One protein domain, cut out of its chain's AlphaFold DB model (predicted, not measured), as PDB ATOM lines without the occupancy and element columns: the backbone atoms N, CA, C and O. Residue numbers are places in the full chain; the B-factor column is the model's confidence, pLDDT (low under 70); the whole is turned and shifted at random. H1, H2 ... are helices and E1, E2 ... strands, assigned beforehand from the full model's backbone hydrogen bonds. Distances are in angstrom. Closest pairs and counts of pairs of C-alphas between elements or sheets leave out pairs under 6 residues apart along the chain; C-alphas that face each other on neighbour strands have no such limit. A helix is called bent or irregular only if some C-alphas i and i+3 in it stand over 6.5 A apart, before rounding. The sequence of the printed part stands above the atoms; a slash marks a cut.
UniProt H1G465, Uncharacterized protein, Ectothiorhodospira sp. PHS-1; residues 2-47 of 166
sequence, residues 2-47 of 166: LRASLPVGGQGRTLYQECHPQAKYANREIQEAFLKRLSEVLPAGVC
ATOM      1  N   LEU A   2      52.728  68.520 120.819       94.81
ATOM      2  CA  LEU A   2      52.244  69.112 122.070       94.81
ATOM      3  C   LEU A   2      52.545  68.136 123.208       94.81
ATOM      4  O   LEU A   2      52.447  66.925 123.019       94.81
ATOM      5  N   ARG A   3      52.960  68.648 124.366       95.94
ATOM      6  CA  ARG A   3      53.333  67.836 125.526       95.94
ATOM      7  C   ARG A   3      52.935  68.556 126.804       95.94
ATOM      8  O   ARG A   3      53.295  69.716 126.980       95.94
ATOM      9  N   ALA A   4      52.263  67.835 127.689       97.00
ATOM     10  CA  ALA A   4      52.007  68.233 129.059       97.00
ATOM     11  C   ALA A   4      52.954  67.449 129.972       97.00
ATOM     12  O   ALA A   4      53.021  66.216 129.916       97.00
ATOM     13  N   SER A   5      53.706  68.173 130.796       96.75
ATOM     14  CA  SER A   5      54.649  67.595 131.747       96.75
ATOM     15  C   SER A   5      54.433  68.192 133.131       96.75
ATOM     16  O   SER A   5      54.240  69.397 133.258       96.75
ATOM     17  N   LEU A   6      54.527  67.351 134.155       95.38
ATOM     18  CA  LEU A   6      54.506  67.745 135.557       95.38
ATOM     19  C   LEU A   6      55.945  67.969 136.052       95.38
ATOM     20  O   LEU A   6      56.775  67.068 135.890       95.38
ATOM     21  N   PRO A   7      56.279  69.123 136.651       94.38
ATOM     22  CA  PRO A   7      57.573  69.307 137.297       94.38
ATOM     23  C   PRO A   7      57.644  68.488 138.598       94.38
ATOM     24  O   PRO A   7      56.888  68.724 139.533       94.38
ATOM     25  N   VAL A   8      58.573  67.533 138.670       93.69
ATOM     26  CA  VAL A   8      58.828  66.682 139.842       93.69
ATOM     27  C   VAL A   8      60.335  66.622 140.085       93.69
ATOM     28  O   VAL A   8      61.086  66.190 139.210       93.69
ATOM     29  N   GLY A   9      60.796  67.072 141.257       90.69
ATOM     30  CA  GLY A   9      62.219  67.019 141.628       90.69
ATOM     31  C   GLY A   9      63.150  67.765 140.658       90.69
ATOM     32  O   GLY A   9      64.244  67.292 140.372       90.69
ATOM     33  N   GLY A  10      62.692  68.885 140.087       90.31
ATOM     34  CA  GLY A  10      63.453  69.671 139.103       90.31
ATOM     35  C   GLY A  10      63.426  69.125 137.668       90.31
ATOM     36  O   GLY A  10      64.070  69.695 136.790       90.31
ATOM     37  N   GLN A  11      62.673  68.052 137.400       90.31
ATOM     38  CA  GLN A  11      62.541  67.450 136.072       90.31
ATOM     39  C   GLN A  11      61.085  67.444 135.599       90.31
ATOM     40  O   GLN A  11      60.166  67.257 136.387       90.31
ATOM     41  N   GLY A  12      60.860  67.603 134.294       93.44
ATOM     42  CA  GLY A  12      59.528  67.455 133.704       93.44
ATOM     43  C   GLY A  12      59.197  65.987 133.423       93.44
ATOM     44  O   GLY A  12      59.826  65.370 132.566       93.44
ATOM     45  N   ARG A  13      58.187  65.434 134.099       95.12
ATOM     46  CA  ARG A  13      57.621  64.105 133.820       95.12
ATOM     47  C   ARG A  13      56.457  64.244 132.853       95.12
ATOM     48  O   ARG A  13      55.481  64.915 133.163       95.12
ATOM     49  N   THR A  14      56.557  63.654 131.667       96.31
ATOM     50  CA  THR A  14      55.471  63.697 130.678       96.31
ATOM     51  C   THR A  14      54.249  62.954 131.201       96.31
ATOM     52  O   THR A  14      54.343  61.765 131.485       96.31
ATOM     53  N   LEU A  15      53.119  63.653 131.285       95.69
ATOM     54  CA  LEU A  15      51.817  63.054 131.576       95.69
ATOM     55  C   LEU A  15      51.131  62.626 130.280       95.69
ATOM     56  O   LEU A  15      50.588  61.533 130.178       95.69
ATOM     57  N   TYR A  16      51.195  63.496 129.273       97.31
ATOM     58  CA  TYR A  16      50.522  63.289 128.003       97.31
ATOM     59  C   TYR A  16      51.242  64.019 126.868       97.31
ATOM     60  O   TYR A  16      51.791  65.109 127.061       97.31
ATOM     61  N   GLN A  17      51.261  63.428 125.673       97.12
ATOM     62  CA  GLN A  17      51.836  64.065 124.491       97.12
ATOM     63  C   GLN A  17      51.157  63.611 123.202       97.12
ATOM     64  O   GLN A  17      50.722  62.470 123.076       97.12
ATOM     65  N   GLU A  18      51.166  64.496 122.211       96.38
ATOM     66  CA  GLU A  18      50.639  64.236 120.879       96.38
ATOM     67  C   GLU A  18      51.594  64.757 119.796       96.38
ATOM     68  O   GLU A  18      52.156  65.859 119.882       96.38
ATOM     69  N   CYS A  19      51.751  63.976 118.729       95.44
ATOM     70  CA  CYS A  19      52.502  64.365 117.543       95.44
ATOM     71  C   CYS A  19      51.535  64.754 116.427       95.44
ATOM     72  O   CYS A  19      50.670  63.978 116.042       95.44
ATOM     73  N   HIS A  20      51.721  65.960 115.892       93.81
ATOM     74  CA  HIS A  20      50.901  66.534 114.827       93.81
ATOM     75  C   HIS A  20      51.801  67.002 113.684       93.81
ATOM     76  O   HIS A  20      52.925  67.440 113.968       93.81
ATOM     77  N   PRO A  21      51.328  66.963 112.423       95.00
ATOM     78  CA  PRO A  21      52.052  67.537 111.296       95.00
ATOM     79  C   PRO A  21      52.399  69.007 111.538       95.00
ATOM     80  O   PRO A  21      51.610  69.754 112.118       95.00
ATOM     81  N   GLN A  22      53.552  69.450 111.036       92.00
ATOM     82  CA  GLN A  22      54.011  70.833 111.213       92.00
ATOM     83  C   GLN A  22      53.036  71.867 110.628       92.00
ATOM     84  O   GLN A  22      52.905  72.954 111.182       92.00
ATOM     85  N   ALA A  23      52.296  71.510 109.572       93.81
ATOM     86  CA  ALA A  23      51.253  72.354 108.984       93.81
ATOM     87  C   ALA A  23      50.138  72.736 109.976       93.81
ATOM     88  O   ALA A  23      49.461  73.738 109.783       93.81
ATOM     89  N   LYS A  24      49.961  71.960 111.053       91.56
ATOM     90  CA  LYS A  24      48.978  72.226 112.106       91.56
ATOM     91  C   LYS A  24      49.594  72.878 113.353       91.56
ATOM     92  O   LYS A  24      49.015  72.836 114.438       91.56
ATOM     93  N   TYR A  25      50.788  73.457 113.230       88.31
ATOM     94  CA  TYR A  25      51.429  74.187 114.319       88.31
ATOM     95  C   TYR A  25      50.555  75.357 114.786       88.31
ATOM     96  O   TYR A  25      50.060  76.128 113.970       88.31
ATOM     97  N   ALA A  26      50.381  75.485 116.106       88.00
ATOM     98  CA  ALA A  26      49.524  76.490 116.741       88.00
ATOM     99  C   ALA A  26      48.050  76.480 116.270       88.00
ATOM    100  O   ALA A  26      47.350  77.481 116.406       88.00
ATOM    101  N   ASN A  27      47.568  75.353 115.732       94.12
ATOM    102  CA  ASN A  27      46.163  75.192 115.384       94.12
ATOM    103  C   ASN A  27      45.297  75.100 116.655       94.12
ATOM    104  O   ASN A  27      45.582  74.309 117.558       94.12
ATOM    105  N   ARG A  28      44.236  75.912 116.693       93.19
ATOM    106  CA  ARG A  28      43.328  76.054 117.835       93.19
ATOM    107  C   ARG A  28      42.564  74.768 118.157       93.19
ATOM    108  O   ARG A  28      42.531  74.372 119.312       93.19
ATOM    109  N   GLU A  29      41.988  74.110 117.157       95.12
ATOM    110  CA  GLU A  29      41.182  72.898 117.363       95.12
ATOM    111  C   GLU A  29      42.027  71.769 117.959       95.12
ATOM    112  O   GLU A  29      41.593  71.068 118.867       95.12
ATOM    113  N   ILE A  30      43.277  71.630 117.505       95.81
ATOM    114  CA  ILE A  30      44.220  70.662 118.080       95.81
ATOM    115  C   ILE A  30      44.581  71.011 119.516       95.81
ATOM    116  O   ILE A  30      44.707  70.121 120.350       95.81
ATOM    117  N   GLN A  31      44.778  72.292 119.804       96.06
ATOM    118  CA  GLN A  31      45.068  72.770 121.148       96.06
ATOM    119  C   GLN A  31      43.912  72.485 122.122       96.06
ATOM    120  O   GLN A  31      44.148  71.972 123.212       96.06
ATOM    121  N   GLU A  32      42.673  72.753 121.713       96.19
ATOM    122  CA  GLU A  32      41.468  72.453 122.494       96.19
ATOM    123  C   GLU A  32      41.269  70.940 122.670       96.19
ATOM    124  O   GLU A  32      41.051  70.465 123.786       96.19
ATOM    125  N   ALA A  33      41.427  70.156 121.597       96.81
ATOM    126  CA  ALA A  33      41.348  68.698 121.660       96.81
ATOM    127  C   ALA A  33      42.429  68.098 122.572       96.81
ATOM    128  O   ALA A  33      42.154  67.156 123.315       96.81
ATOM    129  N   PHE A  34      43.638  68.666 122.558       97.56
ATOM    130  CA  PHE A  34      44.723  68.274 123.453       97.56
ATOM    131  C   PHE A  34      44.356  68.511 124.923       97.56
ATOM    132  O   PHE A  34      44.581  67.632 125.749       97.56
ATOM    133  N   LEU A  35      43.773  69.670 125.258       97.75
ATOM    134  CA  LEU A  35      43.329  69.974 126.623       97.75
ATOM    135  C   LEU A  35      42.205  69.039 127.080       97.75
ATOM    136  O   LEU A  35      42.250  68.538 128.201       97.75
ATOM    137  N   LYS A  36      41.250  68.739 126.194       96.62
ATOM    138  CA  LYS A  36      40.187  67.767 126.470       96.62
ATOM    139  C   LYS A  36      40.748  66.368 126.743       96.62
ATOM    140  O   LYS A  36      40.377  65.739 127.720       96.62
ATOM    141  N   ARG A  37      41.684  65.881 125.924       97.56
ATOM    142  CA  ARG A  37      42.318  64.577 126.182       97.56
ATOM    143  C   ARG A  37      43.165  64.587 127.447       97.56
ATOM    144  O   ARG A  37      43.198  63.600 128.171       97.56
ATOM    145  N   LEU A  38      43.828  65.703 127.742       97.44
ATOM    146  CA  LEU A  38      44.560  65.852 128.992       97.44
ATOM    147  C   LEU A  38      43.626  65.756 130.208       97.44
ATOM    148  O   LEU A  38      44.009  65.118 131.184       97.44
ATOM    149  N   SER A  39      42.416  66.327 130.159       96.62
ATOM    150  CA  SER A  39      41.472  66.246 131.284       96.62
ATOM    151  C   SER A  39      40.962  64.827 131.537       96.62
ATOM    152  O   SER A  39      40.712  64.477 132.683       96.62
ATOM    153  N   GLU A  40      40.886  63.994 130.497       96.19
ATOM    154  CA  GLU A  40      40.544  62.566 130.596       96.19
ATOM    155  C   GLU A  40      41.684  61.719 131.196       96.19
ATOM    156  O   GLU A  40      41.435  60.670 131.787       96.19
ATOM    157  N   VAL A  41      42.939  62.159 131.046       95.88
ATOM    158  CA  VAL A  41      44.127  61.480 131.598       95.88
ATOM    159  C   VAL A  41      44.354  61.833 133.070       95.88
ATOM    160  O   VAL A  41      44.898  61.026 133.828       95.88
ATOM    161  N   LEU A  42      43.991  63.049 133.479       95.62
ATOM    162  CA  LEU A  42      44.170  63.501 134.854       95.62
ATOM    163  C   LEU A  42      43.161  62.821 135.799       95.62
ATOM    164  O   LEU A  42      42.027  62.556 135.403       95.62
ATOM    165  N   PRO A  43      43.538  62.552 137.065       95.06
ATOM    166  CA  PRO A  43      42.594  62.046 138.055       95.06
ATOM    167  C   PRO A  43      41.392  62.980 138.235       95.06
ATOM    168  O   PRO A  43      41.519  64.204 138.152       95.06
ATOM    169  N   ALA A  44      40.232  62.400 138.538       92.94
ATOM    170  CA  ALA A  44      39.014  63.165 138.780       92.94
ATOM    171  C   ALA A  44      39.201  64.185 139.919       92.94
ATOM    172  O   ALA A  44      39.802  63.881 140.949       92.94
ATOM    173  N   GLY A  45      38.663  65.395 139.729       92.94
ATOM    174  CA  GLY A  45      38.731  66.486 140.708       92.94
ATOM    175  C   GLY A  45      40.039  67.288 140.708       92.94
ATOM    176  O   GLY A  45      40.172  68.214 141.502       92.94
ATOM    177  N   VAL A  46      41.000  66.971 139.834       95.00
ATOM    178  CA  VAL A  46      42.237  67.754 139.700       95.00
ATOM    179  C   VAL A  46      42.008  68.975 138.807       95.00
ATOM    180  O   VAL A  46      41.663  68.837 137.634       95.00
ATOM    181  N   CYS A  47      42.292  70.164 139.342       96.06
ATOM    182  CA  CYS A  47      42.309  71.430 138.604       96.06
ATOM    183  C   CYS A  47      43.756  71.953 138.524       96.06
ATOM    184  O   CYS A  47      44.222  72.608 139.457       96.06
TER     185      CYS A  47
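What this domain is: This is residues 2 to 47 of the 166 residues of an uncharacterized protein of Ectothiorhodospira sp. PHS-1 (UniProt H1G465). A bent hairpin of two strands, E1 and E2, has one helix, H1, packed over it, and the link of residues 19 to 27 folds the chain back from E2 to H1. The printed part has 46 residues, with two named strands and one named helix in the order E1, E2, H1; the sheet is antiparallel and the class is mixed, helices and strands. The whole is loose, with a radius of gyration of the C-alphas of 12.1 A, and flat, spanning 34 by 25 by 12 A.

Where its parts are: E1, residues 2 to 8, measures 19.1 A and begins at C-alpha 2 (52.244, 69.112, 122.070). E2, residues 11 to 18, measures 19.6 A and bends by 67 degrees at residue 15. H1, residues 28 to 41, measures 20.1 A and ends at C-alpha 41 (44.127, 61.480, 131.598).

How they stand to each other: E1 and E2 form a hairpin with a tight link, their directions 155 degrees apart; N 4 and O 16 are 2.8 A apart, N 11 and O 8 3.0 A, both within hydrogen-bond range. The closest C-alphas of E2 and H1 are those of Tyr 16 and Leu 38, 6.6 A apart. Those of E1 and H1 are Leu 2 and Phe 34, 7.7 A. In H1 every O i to N i+4 pair is within hydrogen-bond range.

The domain as a whole: The C-alphas farthest apart, of Gly 9 and Ala 23, are separated by 34.8 A. The printed part has no cut, no link is long, and no printed residue is under 70 in pLDDT.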